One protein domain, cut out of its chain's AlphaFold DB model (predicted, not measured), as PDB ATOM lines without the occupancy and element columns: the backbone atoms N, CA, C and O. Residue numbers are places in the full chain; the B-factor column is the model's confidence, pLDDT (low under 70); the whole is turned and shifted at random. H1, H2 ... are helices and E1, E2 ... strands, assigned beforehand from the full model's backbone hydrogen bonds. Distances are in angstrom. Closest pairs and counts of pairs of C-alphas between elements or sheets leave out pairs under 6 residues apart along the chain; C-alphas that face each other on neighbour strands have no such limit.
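Overview. This is residues 27 to 95 of the 274 residues of an uncharacterized protein of Caenorhabditis elegans (UniProt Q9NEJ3). A small three-stranded sheet has helix H3 packed along one face, with the shorter H2 near one end of H3, about perpendicular to it, and H1 at the same end of the sheet as H2. Past H3, residues 86 to 95 fold back as a tail. The printed part has 69 residues with three named helices and three named strands, in the order H1 E1 E2 H2 E3 H3; the sheet, E2 E1 E3, is mixed. The class is mixed, helices and strands, in two layers, H2 and H3 on one face of the sheet. The whole is compact, with a radius of gyration of the C-alphas of 12.4 A and spans of 33 by 28 by 17 A.

Arrangement. H1, residues 27 to 31, only grazes the sheet with its residues 28 to 31. E1, residues 32 to 37, and E2, residues 47 to 52, form an antiparallel hairpin at 152 degrees; N 35 and O 49 are 2.8 A apart, within hydrogen-bond range. H2, residues 53 to 59, is on the sheet; its closest C-alpha pair with E1 is Thr 32 and Lys 53, 5.3 A. E3, residues 67 to 69, is parallel to E1 at 21 degrees, with N 36 and O 68 at 2.8 A. H3, residues 75 to 85, is over E2 and E1 at a height over the sheet of 10.2 A, along the strands at 3 degrees to E1 on the local plane. H2 and H3 are close but not clearly touching, the closest C-alphas being Arg 55 and Met 85, 6.8 A. In H1, H2 and H3 every O i to N i+4 pair is within hydrogen-bond range.

Along the chain. H1 begins at C-alpha 27, (37.646, -9.715, 7.972). E1 is 15.4 A long, E2 16.7 A and H3 15.1 A. H3 ends at C-alpha 85, (46.763, -8.748, -9.547).

Size, cuts and confidence. The C-alphas farthest apart, His 27 and Gln 94, are 36.8 A apart. The printed part has no cut and no long link. Confidence is under 70 at residues 27 to 29 and 89 to 94.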
ATOM      1  N   HIS A  27      36.206  -9.473   8.090       59.65
ATOM      2  CA  HIS A  27      37.646  -9.715   7.972       59.65
ATOM      3  C   HIS A  27      38.117  -9.676   6.513       59.65
ATOM      4  O   HIS A  27      39.091  -8.978   6.213       59.65
ATOM      5  N   VAL A  28      37.387 -10.314   5.593       59.80
ATOM      6  CA  VAL A  28      37.689 -10.278   4.151       59.80
ATOM      7  C   VAL A  28      37.543  -8.861   3.582       59.80
ATOM      8  O   VAL A  28      38.384  -8.418   2.799       59.80
ATOM      9  N   LYS A  29      36.526  -8.090   3.995       61.30
ATOM     10  CA  LYS A  29      36.390  -6.673   3.594       61.30
ATOM     11  C   LYS A  29      37.544  -5.812   4.112       61.30
ATOM     12  O   LYS A  29      37.954  -4.867   3.445       61.30
ATOM     13  N   LYS A  30      38.092  -6.127   5.289       70.38
ATOM     14  CA  LYS A  30      39.248  -5.409   5.846       70.38
ATOM     15  C   LYS A  30      40.563  -5.788   5.165       70.38
ATOM     16  O   LYS A  30      41.437  -4.922   5.098       70.38
ATOM     17  N   SER A  31      40.712  -7.011   4.655       85.90
ATOM     18  CA  SER A  31      41.942  -7.478   3.995       85.90
ATOM     19  C   SER A  31      41.976  -7.248   2.484       85.90
ATOM     20  O   SER A  31      43.062  -7.264   1.909       85.90
ATOM     21  N   THR A  32      40.835  -6.990   1.841       88.11
ATOM     22  CA  THR A  32      40.738  -6.806   0.383       88.11
ATOM     23  C   THR A  32      40.407  -5.365  -0.012       88.11
ATOM     24  O   THR A  32      39.969  -4.555   0.803       88.11
ATOM     25  N   VAL A  33      40.669  -5.035  -1.273       87.41
ATOM     26  CA  VAL A  33      40.217  -3.821  -1.961       87.41
ATOM     27  C   VAL A  33      39.359  -4.259  -3.137       87.41
ATOM     28  O   VAL A  33      39.737  -5.168  -3.880       87.41
ATOM     29  N   GLU A  34      38.205  -3.626  -3.300       89.89
ATOM     30  CA  GLU A  34      37.337  -3.863  -4.444       89.89
ATOM     31  C   GLU A  34      37.827  -3.048  -5.645       89.89
ATOM     32  O   GLU A  34      38.109  -1.858  -5.532       89.89
ATOM     33  N   ILE A  35      37.955  -3.684  -6.805       88.16
ATOM     34  CA  ILE A  35      38.373  -3.031  -8.042       88.16
ATOM     35  C   ILE A  35      37.271  -3.206  -9.075       88.16
ATOM     36  O   ILE A  35      36.974  -4.323  -9.505       88.16
ATOM     37  N   LEU A  36      36.681  -2.084  -9.477       89.91
ATOM     38  CA  LEU A  36      35.694  -2.020 -10.543       89.91
ATOM     39  C   LEU A  36      36.420  -2.017 -11.886       89.91
ATOM     40  O   LEU A  36      37.326  -1.222 -12.122       89.91
ATOM     41  N   MET A  37      36.022  -2.921 -12.768       86.87
ATOM     42  CA  MET A  37      36.653  -3.203 -14.050       86.87
ATOM     43  C   MET A  37      35.629  -3.030 -15.180       86.87
ATOM     44  O   MET A  37      34.426  -3.213 -14.963       86.87
ATOM     45  N   PRO A  38      36.074  -2.725 -16.412       86.33
ATOM     46  CA  PRO A  38      35.177  -2.624 -17.553       86.33
ATOM     47  C   PRO A  38      34.429  -3.943 -17.782       86.33
ATOM     48  O   PRO A  38      34.949  -5.046 -17.546       86.33
ATOM     49  N   ALA A  39      33.201  -3.810 -18.275       82.66
ATOM     50  CA  ALA A  39      32.370  -4.926 -18.698       82.66
ATOM     51  C   ALA A  39      33.058  -5.761 -19.796       82.66
ATOM     52  O   ALA A  39      33.898  -5.260 -20.543       82.66
ATOM     53  N   TYR A  40      32.684  -7.040 -19.918       77.14
ATOM     54  CA  TYR A  40      33.165  -7.902 -21.012       77.14
ATOM     55  C   TYR A  40      32.714  -7.410 -22.395       77.14
ATOM     56  O   TYR A  40      33.384  -7.654 -23.394       77.14
ATOM     57  N   VAL A  41      31.573  -6.722 -22.446       76.73
ATOM     58  CA  VAL A  41      30.961  -6.185 -23.662       76.73
ATOM     59  C   VAL A  41      30.618  -4.721 -23.410       76.73
ATOM     60  O   VAL A  41      30.203  -4.371 -22.305       76.73
ATOM     61  N   ILE A  42      30.784  -3.863 -24.418       71.98
ATOM     62  CA  ILE A  42      30.405  -2.445 -24.343       71.98
ATOM     63  C   ILE A  42      28.916  -2.351 -23.967       71.98
ATOM     64  O   ILE A  42      28.069  -2.909 -24.660       71.98
ATOM     65  N   GLY A  43      28.607  -1.681 -22.852       70.51
ATOM     66  CA  GLY A  43      27.247  -1.575 -22.301       70.51
ATOM     67  C   GLY A  43      26.813  -2.721 -21.374       70.51
ATOM     68  O   GLY A  43      25.701  -2.689 -20.855       70.51
ATOM     69  N   GLY A  44      27.666  -3.724 -21.145       76.68
ATOM     70  CA  GLY A  44      27.424  -4.787 -20.167       76.68
ATOM     71  C   GLY A  44      27.614  -4.332 -18.709       76.68
ATOM     72  O   GLY A  44      28.055  -3.207 -18.457       76.68
ATOM     73  N   PRO A  45      27.319  -5.205 -17.727       80.38
ATOM     74  CA  PRO A  45      27.515  -4.884 -16.319       80.38
ATOM     75  C   PRO A  45      29.002  -4.693 -15.992       80.38
ATOM     76  O   PRO A  45      29.855  -5.463 -16.444       80.38
ATOM     77  N   ILE A  46      29.295  -3.675 -15.178       84.95
ATOM     78  CA  ILE A  46      30.624  -3.442 -14.598       84.95
ATOM     79  C   ILE A  46      31.054  -4.700 -13.841       84.95
ATOM     80  O   ILE A  46      30.265  -5.300 -13.107       84.95
ATOM     81  N   ARG A  47      32.312  -5.103 -14.022       90.07
ATOM     82  CA  ARG A  47      32.888  -6.234 -13.293       90.07
ATOM     83  C   ARG A  47      33.472  -5.729 -11.982       90.07
ATOM     84  O   ARG A  47      34.015  -4.633 -11.938       90.07
ATOM     85  N   SER A  48      33.402  -6.535 -10.933       88.82
ATOM     86  CA  SER A  48      34.081  -6.261  -9.671       88.82
ATOM     87  C   SER A  48      34.970  -7.443  -9.316       88.82
ATOM     88  O   SER A  48      34.533  -8.594  -9.388       88.82
ATOM     89  N   ILE A  49      36.220  -7.157  -8.966       89.51
ATOM     90  CA  ILE A  49      37.153  -8.138  -8.413       89.51
ATOM     91  C   ILE A  49      37.625  -7.660  -7.043       89.51
ATOM     92  O   ILE A  49      37.807  -6.465  -6.822       89.51
ATOM     93  N   ARG A  50      37.855  -8.588  -6.116       88.84
ATOM     94  CA  ARG A  50      38.473  -8.279  -4.822       88.84
ATOM     95  C   ARG A  50      39.925  -8.717  -4.843       88.84
ATOM     96  O   ARG A  50      40.215  -9.861  -5.184       88.84
ATOM     97  N   VAL A  51      40.821  -7.802  -4.493       87.03
ATOM     98  CA  VAL A  51      42.267  -8.042  -4.479       87.03
ATOM     99  C   VAL A  51      42.792  -7.847  -3.068       87.03
ATOM    100  O   VAL A  51      42.491  -6.842  -2.426       87.03
ATOM    101  N   ASP A  52      43.595  -8.794  -2.590       88.23
ATOM    102  CA  ASP A  52      44.221  -8.704  -1.272       88.23
ATOM    103  C   ASP A  52      45.124  -7.468  -1.171       88.23
ATOM    104  O   ASP A  52      45.931  -7.178  -2.063       88.23
ATOM    105  N   LYS A  53      45.035  -6.753  -0.046       88.12
ATOM    106  CA  LYS A  53      45.883  -5.589   0.246       88.12
ATOM    107  C   LYS A  53      47.363  -5.951   0.214       88.12
ATOM    108  O   LYS A  53      48.150  -5.190  -0.337       88.12
ATOM    109  N   ASP A  54      47.733  -7.144   0.676       86.08
ATOM    110  CA  ASP A  54      49.111  -7.649   0.597       86.08
ATOM    111  C   ASP A  54      49.611  -7.726  -0.849       86.08
ATOM    112  O   ASP A  54      50.765  -7.420  -1.154       86.08
ATOM    113  N   ARG A  55      48.725  -8.083  -1.780       85.50
ATOM    114  CA  ARG A  55      49.064  -8.179  -3.195       85.50
ATOM    115  C   ARG A  55      49.208  -6.805  -3.841       85.50
ATOM    116  O   ARG A  55      50.145  -6.596  -4.613       85.50
ATOM    117  N   LEU A  56      48.337  -5.860  -3.492       84.46
ATOM    118  CA  LEU A  56      48.471  -4.459  -3.906       84.46
ATOM    119  C   LEU A  56      49.734  -3.816  -3.321       84.46
ATOM    120  O   LEU A  56      50.437  -3.093  -4.030       84.46
ATOM    121  N   PHE A  57      50.082  -4.155  -2.082       85.35
ATOM    122  CA  PHE A  57      51.323  -3.741  -1.444       85.35
ATOM    123  C   PHE A  57      52.553  -4.263  -2.194       85.35
ATOM    124  O   PHE A  57      53.466  -3.490  -2.492       85.35
ATOM    125  N   VAL A  58      52.553  -5.538  -2.608       82.31
ATOM    126  CA  VAL A  58      53.605  -6.105  -3.475       82.31
ATOM    127  C   VAL A  58      53.700  -5.366  -4.814       82.31
ATOM    128  O   VAL A  58      54.799  -5.210  -5.342       82.31
ATOM    129  N   LEU A  59      52.590  -4.861  -5.357       80.60
ATOM    130  CA  LEU A  59      52.594  -4.027  -6.566       80.60
ATOM    131  C   LEU A  59      53.042  -2.573  -6.310       80.60
ATOM    132  O   LEU A  59      53.321  -1.844  -7.262       80.60
ATOM    133  N   GLY A  60      53.208  -2.174  -5.048       80.50
ATOM    134  CA  GLY A  60      53.731  -0.873  -4.624       80.50
ATOM    135  C   GLY A  60      52.691   0.066  -4.010       80.50
ATOM    136  O   GLY A  60      53.046   1.180  -3.625       80.50
ATOM    137  N   MET A  61      51.431  -0.361  -3.884       81.02
ATOM    138  CA  MET A  61      50.375   0.456  -3.289       81.02
ATOM    139  C   MET A  61      50.595   0.597  -1.781       81.02
ATOM    140  O   MET A  61      50.651  -0.390  -1.055       81.02
ATOM    141  N   LYS A  62      50.714   1.832  -1.285       80.13
ATOM    142  CA  LYS A  62      50.830   2.095   0.164       80.13
ATOM    143  C   LYS A  62      49.490   2.424   0.818       80.13
ATOM    144  O   LYS A  62      49.276   2.110   1.984       80.13
ATOM    145  N   ASN A  63      48.600   3.057   0.059       80.98
ATOM    146  CA  ASN A  63      47.287   3.478   0.525       80.98
ATOM    147  C   ASN A  63      46.236   2.582  -0.118       80.98
ATOM    148  O   ASN A  63      46.203   2.484  -1.337       80.98
ATOM    149  N   HIS A  64      45.377   1.970   0.691       81.64
ATOM    150  CA  HIS A  64      44.364   1.027   0.226       81.64
ATOM    151  C   HIS A  64      42.984   1.695   0.290       81.64
ATOM    152  O   HIS A  64      42.366   1.659   1.358       81.64
ATOM    153  N   PRO A  65      42.512   2.358  -0.786       83.79
ATOM    154  CA  PRO A  65      41.115   2.771  -0.851       83.79
ATOM    155  C   PRO A  65      40.224   1.529  -0.773       83.79
ATOM    156  O   PRO A  65      40.654   0.437  -1.129       83.79
ATOM    157  N   GLU A  66      38.992   1.681  -0.299       79.07
ATOM    158  CA  GLU A  66      38.048   0.555  -0.248       79.07
ATOM    159  C   GLU A  66      37.662   0.092  -1.655       79.07
ATOM    160  O   GLU A  66      37.556  -1.109  -1.900       79.07
ATOM    161  N   VAL A  67      37.517   1.050  -2.577       84.92
ATOM    162  CA  VAL A  67      37.142   0.820  -3.973       84.92
ATOM    163  C   VAL A  67      38.101   1.565  -4.905       84.92
ATOM    164  O   VAL A  67      38.376   2.751  -4.703       84.92
ATOM    165  N   ILE A  68      38.592   0.879  -5.935       86.55
ATOM    166  CA  ILE A  68      39.346   1.445  -7.059       86.55
ATOM    167  C   ILE A  68      38.476   1.335  -8.308       86.55
ATOM    168  O   ILE A  68      38.050   0.243  -8.670       86.55
ATOM    169  N   ASP A  69      38.239   2.452  -8.990       86.54
ATOM    170  CA  ASP A  69      37.479   2.470 -10.239       86.54
ATOM    171  C   ASP A  69      38.415   2.477 -11.453       86.54
ATOM    172  O   ASP A  69      39.137   3.447 -11.684       86.54
ATOM    173  N   LEU A  70      38.404   1.385 -12.219       86.94
ATOM    174  CA  LEU A  70      39.133   1.214 -13.477       86.94
ATOM    175  C   LEU A  70      38.189   0.962 -14.662       86.94
ATOM    176  O   LEU A  70      38.616   0.434 -15.689       86.94
ATOM    177  N   THR A  71      36.914   1.344 -14.557       84.18
ATOM    178  CA  THR A  71      35.894   1.123 -15.602       84.18
ATOM    179  C   THR A  71      36.200   1.809 -16.935       84.18
ATOM    180  O   THR A  71      35.689   1.382 -17.966       84.18
ATOM    181  N   GLN A  72      37.057   2.834 -16.923       80.81
ATOM    182  CA  GLN A  72      37.499   3.578 -18.109       80.81
ATOM    183  C   GLN A  72      38.682   2.932 -18.845       80.81
ATOM    184  O   GLN A  72      39.066   3.387 -19.920       80.81
ATOM    185  N   MET A  73      39.292   1.896 -18.270       82.49
ATOM    186  CA  MET A  73      40.367   1.156 -18.923       82.49
ATOM    187  C   MET A  73      39.796   0.259 -20.029       82.49
ATOM    188  O   MET A  73      38.659  -0.209 -19.934       82.49
ATOM    189  N   SER A  74      40.581  -0.039 -21.068       84.85
ATOM    190  CA  SER A  74      40.120  -0.976 -22.090       84.85
ATOM    191  C   SER A  74      39.955  -2.388 -21.518       84.85
ATOM    192  O   SER A  74      40.663  -2.820 -20.599       84.85
ATOM    193  N   HIS A  75      39.025  -3.152 -22.096       84.75
ATOM    194  CA  HIS A  75      38.763  -4.521 -21.655       84.75
ATOM    195  C   HIS A  75      40.030  -5.395 -21.698       84.75
ATOM    196  O   HIS A  75      40.335  -6.093 -20.730       84.75
ATOM    197  N   GLY A  76      40.816  -5.297 -22.778       85.03
ATOM    198  CA  GLY A  76      42.060  -6.053 -22.937       85.03
ATOM    199  C   GLY A  76      43.091  -5.743 -21.847       85.03
ATOM    200  O   GLY A  76      43.669  -6.667 -21.270       85.03
ATOM    201  N   THR A  77      43.270  -4.466 -21.505       86.37
ATOM    202  CA  THR A  77      44.173  -4.066 -20.420       86.37
ATOM    203  C   THR A  77      43.649  -4.508 -19.052       86.37
ATOM    204  O   THR A  77      44.432  -4.948 -18.211       86.37
ATOM    205  N   SER A  78      42.327  -4.503 -18.840       86.84
ATOM    206  CA  SER A  78      41.730  -4.991 -17.590       86.84
ATOM    207  C   SER A  78      42.000  -6.467 -17.326       86.84
ATOM    208  O   SER A  78      42.354  -6.827 -16.208       86.84
ATOM    209  N   LEU A  79      41.926  -7.309 -18.358       86.11
ATOM    210  CA  LEU A  79      42.232  -8.736 -18.248       86.11
ATOM    211  C   LEU A  79      43.710  -8.978 -17.924       86.11
ATOM    212  O   LEU A  79      44.052  -9.887 -17.168       86.11
ATOM    213  N   ILE A  80      44.596  -8.163 -18.498       85.36
ATOM    214  CA  ILE A  80      46.025  -8.174 -18.189       85.36
ATOM    215  C   ILE A  80      46.256  -7.797 -16.723       85.36
ATOM    216  O   ILE A  80      46.946  -8.523 -16.004       85.36
ATOM    217  N   LEU A  81      45.660  -6.694 -16.269       86.80
ATOM    218  CA  LEU A  81      45.828  -6.205 -14.907       86.80
ATOM    219  C   LEU A  81      45.262  -7.194 -13.883       86.80
ATOM    220  O   LEU A  81      45.918  -7.479 -12.886       86.80
ATOM    221  N   GLU A  82      44.104  -7.785 -14.169       86.78
ATOM    222  CA  GLU A  82      43.472  -8.840 -13.371       86.78
ATOM    223  C   GLU A  82      44.386 -10.073 -13.226       86.78
ATOM    224  O   GLU A  82      44.564 -10.598 -12.123       86.78
ATOM    225  N   LYS A  83      45.064 -10.501 -14.301       84.63
ATOM    226  CA  LYS A  83      46.069 -11.582 -14.241       84.63
ATOM    227  C   LYS A  83      47.282 -11.214 -13.381       84.63
ATOM    228  O   LYS A  83      47.779 -12.052 -12.631       84.63
ATOM    229  N   ILE A  84      47.753  -9.971 -13.470       84.83
ATOM    230  CA  ILE A  84      48.884  -9.494 -12.660       84.83
ATOM    231  C   ILE A  84      48.482  -9.416 -11.182       84.83
ATOM    232  O   ILE A  84      49.222  -9.871 -10.303       84.83
ATOM    233  N   MET A  85      47.296  -8.883 -10.899       83.62
ATOM    234  CA  MET A  85      46.763  -8.748  -9.547       83.62
ATOM    235  C   MET A  85      46.461 -10.108  -8.922       83.62
ATOM    236  O   MET A  85      46.827 -10.307  -7.776       83.62
ATOM    237  N   SER A  86      45.945 -11.087  -9.662       77.61
ATOM    238  CA  SER A  86      45.665 -12.440  -9.140       77.61
ATOM    239  C   SER A  86      46.903 -13.282  -8.791       77.61
ATOM    240  O   SER A  86      46.768 -14.410  -8.329       77.61
ATOM    241  N   GLY A  87      48.125 -12.773  -8.982       70.93
ATOM    242  CA  GLY A  87      49.329 -13.533  -8.630       70.93
ATOM    243  C   GLY A  87      49.786 -14.515  -9.697       70.93
ATOM    244  O   GLY A  87      50.728 -15.275  -9.453       70.93
ATOM    245  N   ASN A  88      49.168 -14.495 -10.880       70.69
ATOM    246  CA  ASN A  88      49.556 -15.397 -11.946       70.69
ATOM    247  C   ASN A  88      50.995 -15.087 -12.392       70.69
ATOM    248  O   ASN A  88      51.307 -13.990 -12.854       70.69
ATOM    249  N   ARG A  89      51.890 -16.065 -12.212       56.09
ATOM    250  CA  ARG A  89      53.321 -15.924 -12.525       56.09
ATOM    251  C   ARG A  89      53.590 -15.934 -14.028       56.09
ATOM    252  O   ARG A  89      54.644 -15.476 -14.458       56.09
ATOM    253  N   TYR A  90      52.646 -16.439 -14.819       51.18
ATOM    254  CA  TYR A  90      52.754 -16.511 -16.269       51.18
ATOM    255  C   TYR A  90      52.101 -15.290 -16.900       51.18
ATOM    256  O   TYR A  90      51.061 -15.361 -17.555       51.18
ATOM    257  N   TYR A  91      52.743 -14.147 -16.692       54.28
ATOM    258  CA  TYR A  91      52.524 -12.992 -17.537       54.28
ATOM    259  C   TYR A  91      53.428 -13.115 -18.769       54.28
ATOM    260  O   TYR A  91      54.542 -12.602 -18.799       54.28
ATOM    261  N   THR A  92      52.995 -13.907 -19.750       52.87
ATOM    262  CA  THR A  92      53.735 -14.134 -21.006       52.87
ATOM    263  C   THR A  92      53.041 -13.518 -22.217       52.87
ATOM    264  O   THR A  92      53.498 -13.686 -23.345       52.87
ATOM    265  N   THR A  93      51.934 -12.801 -22.012       58.69
ATOM    266  CA  THR A  93      51.203 -12.172 -23.109       58.69
ATOM    267  C   THR A  93      51.945 -10.947 -23.613       58.69
ATOM    268  O   THR A  93      52.238 -10.027 -22.848       58.69
ATOM    269  N   GLN A  94      52.205 -10.934 -24.919       66.85
ATOM    270  CA  GLN A  94      52.621  -9.734 -25.626       66.85
ATOM    271  C   GLN A  94      51.579  -8.634 -25.410       66.85
ATOM    272  O   GLN A  94      50.421  -8.785 -25.790       66.85
ATOM    273  N   ILE A  95      51.997  -7.567 -24.735       78.82
ATOM    274  CA  ILE A  95      51.212  -6.362 -24.493       78.82
ATOM    275  C   ILE A  95      51.381  -5.476 -25.717       78.82
ATOM    276  O   ILE A  95      52.511  -5.226 -26.142       78.82
TER     277      ILE A  95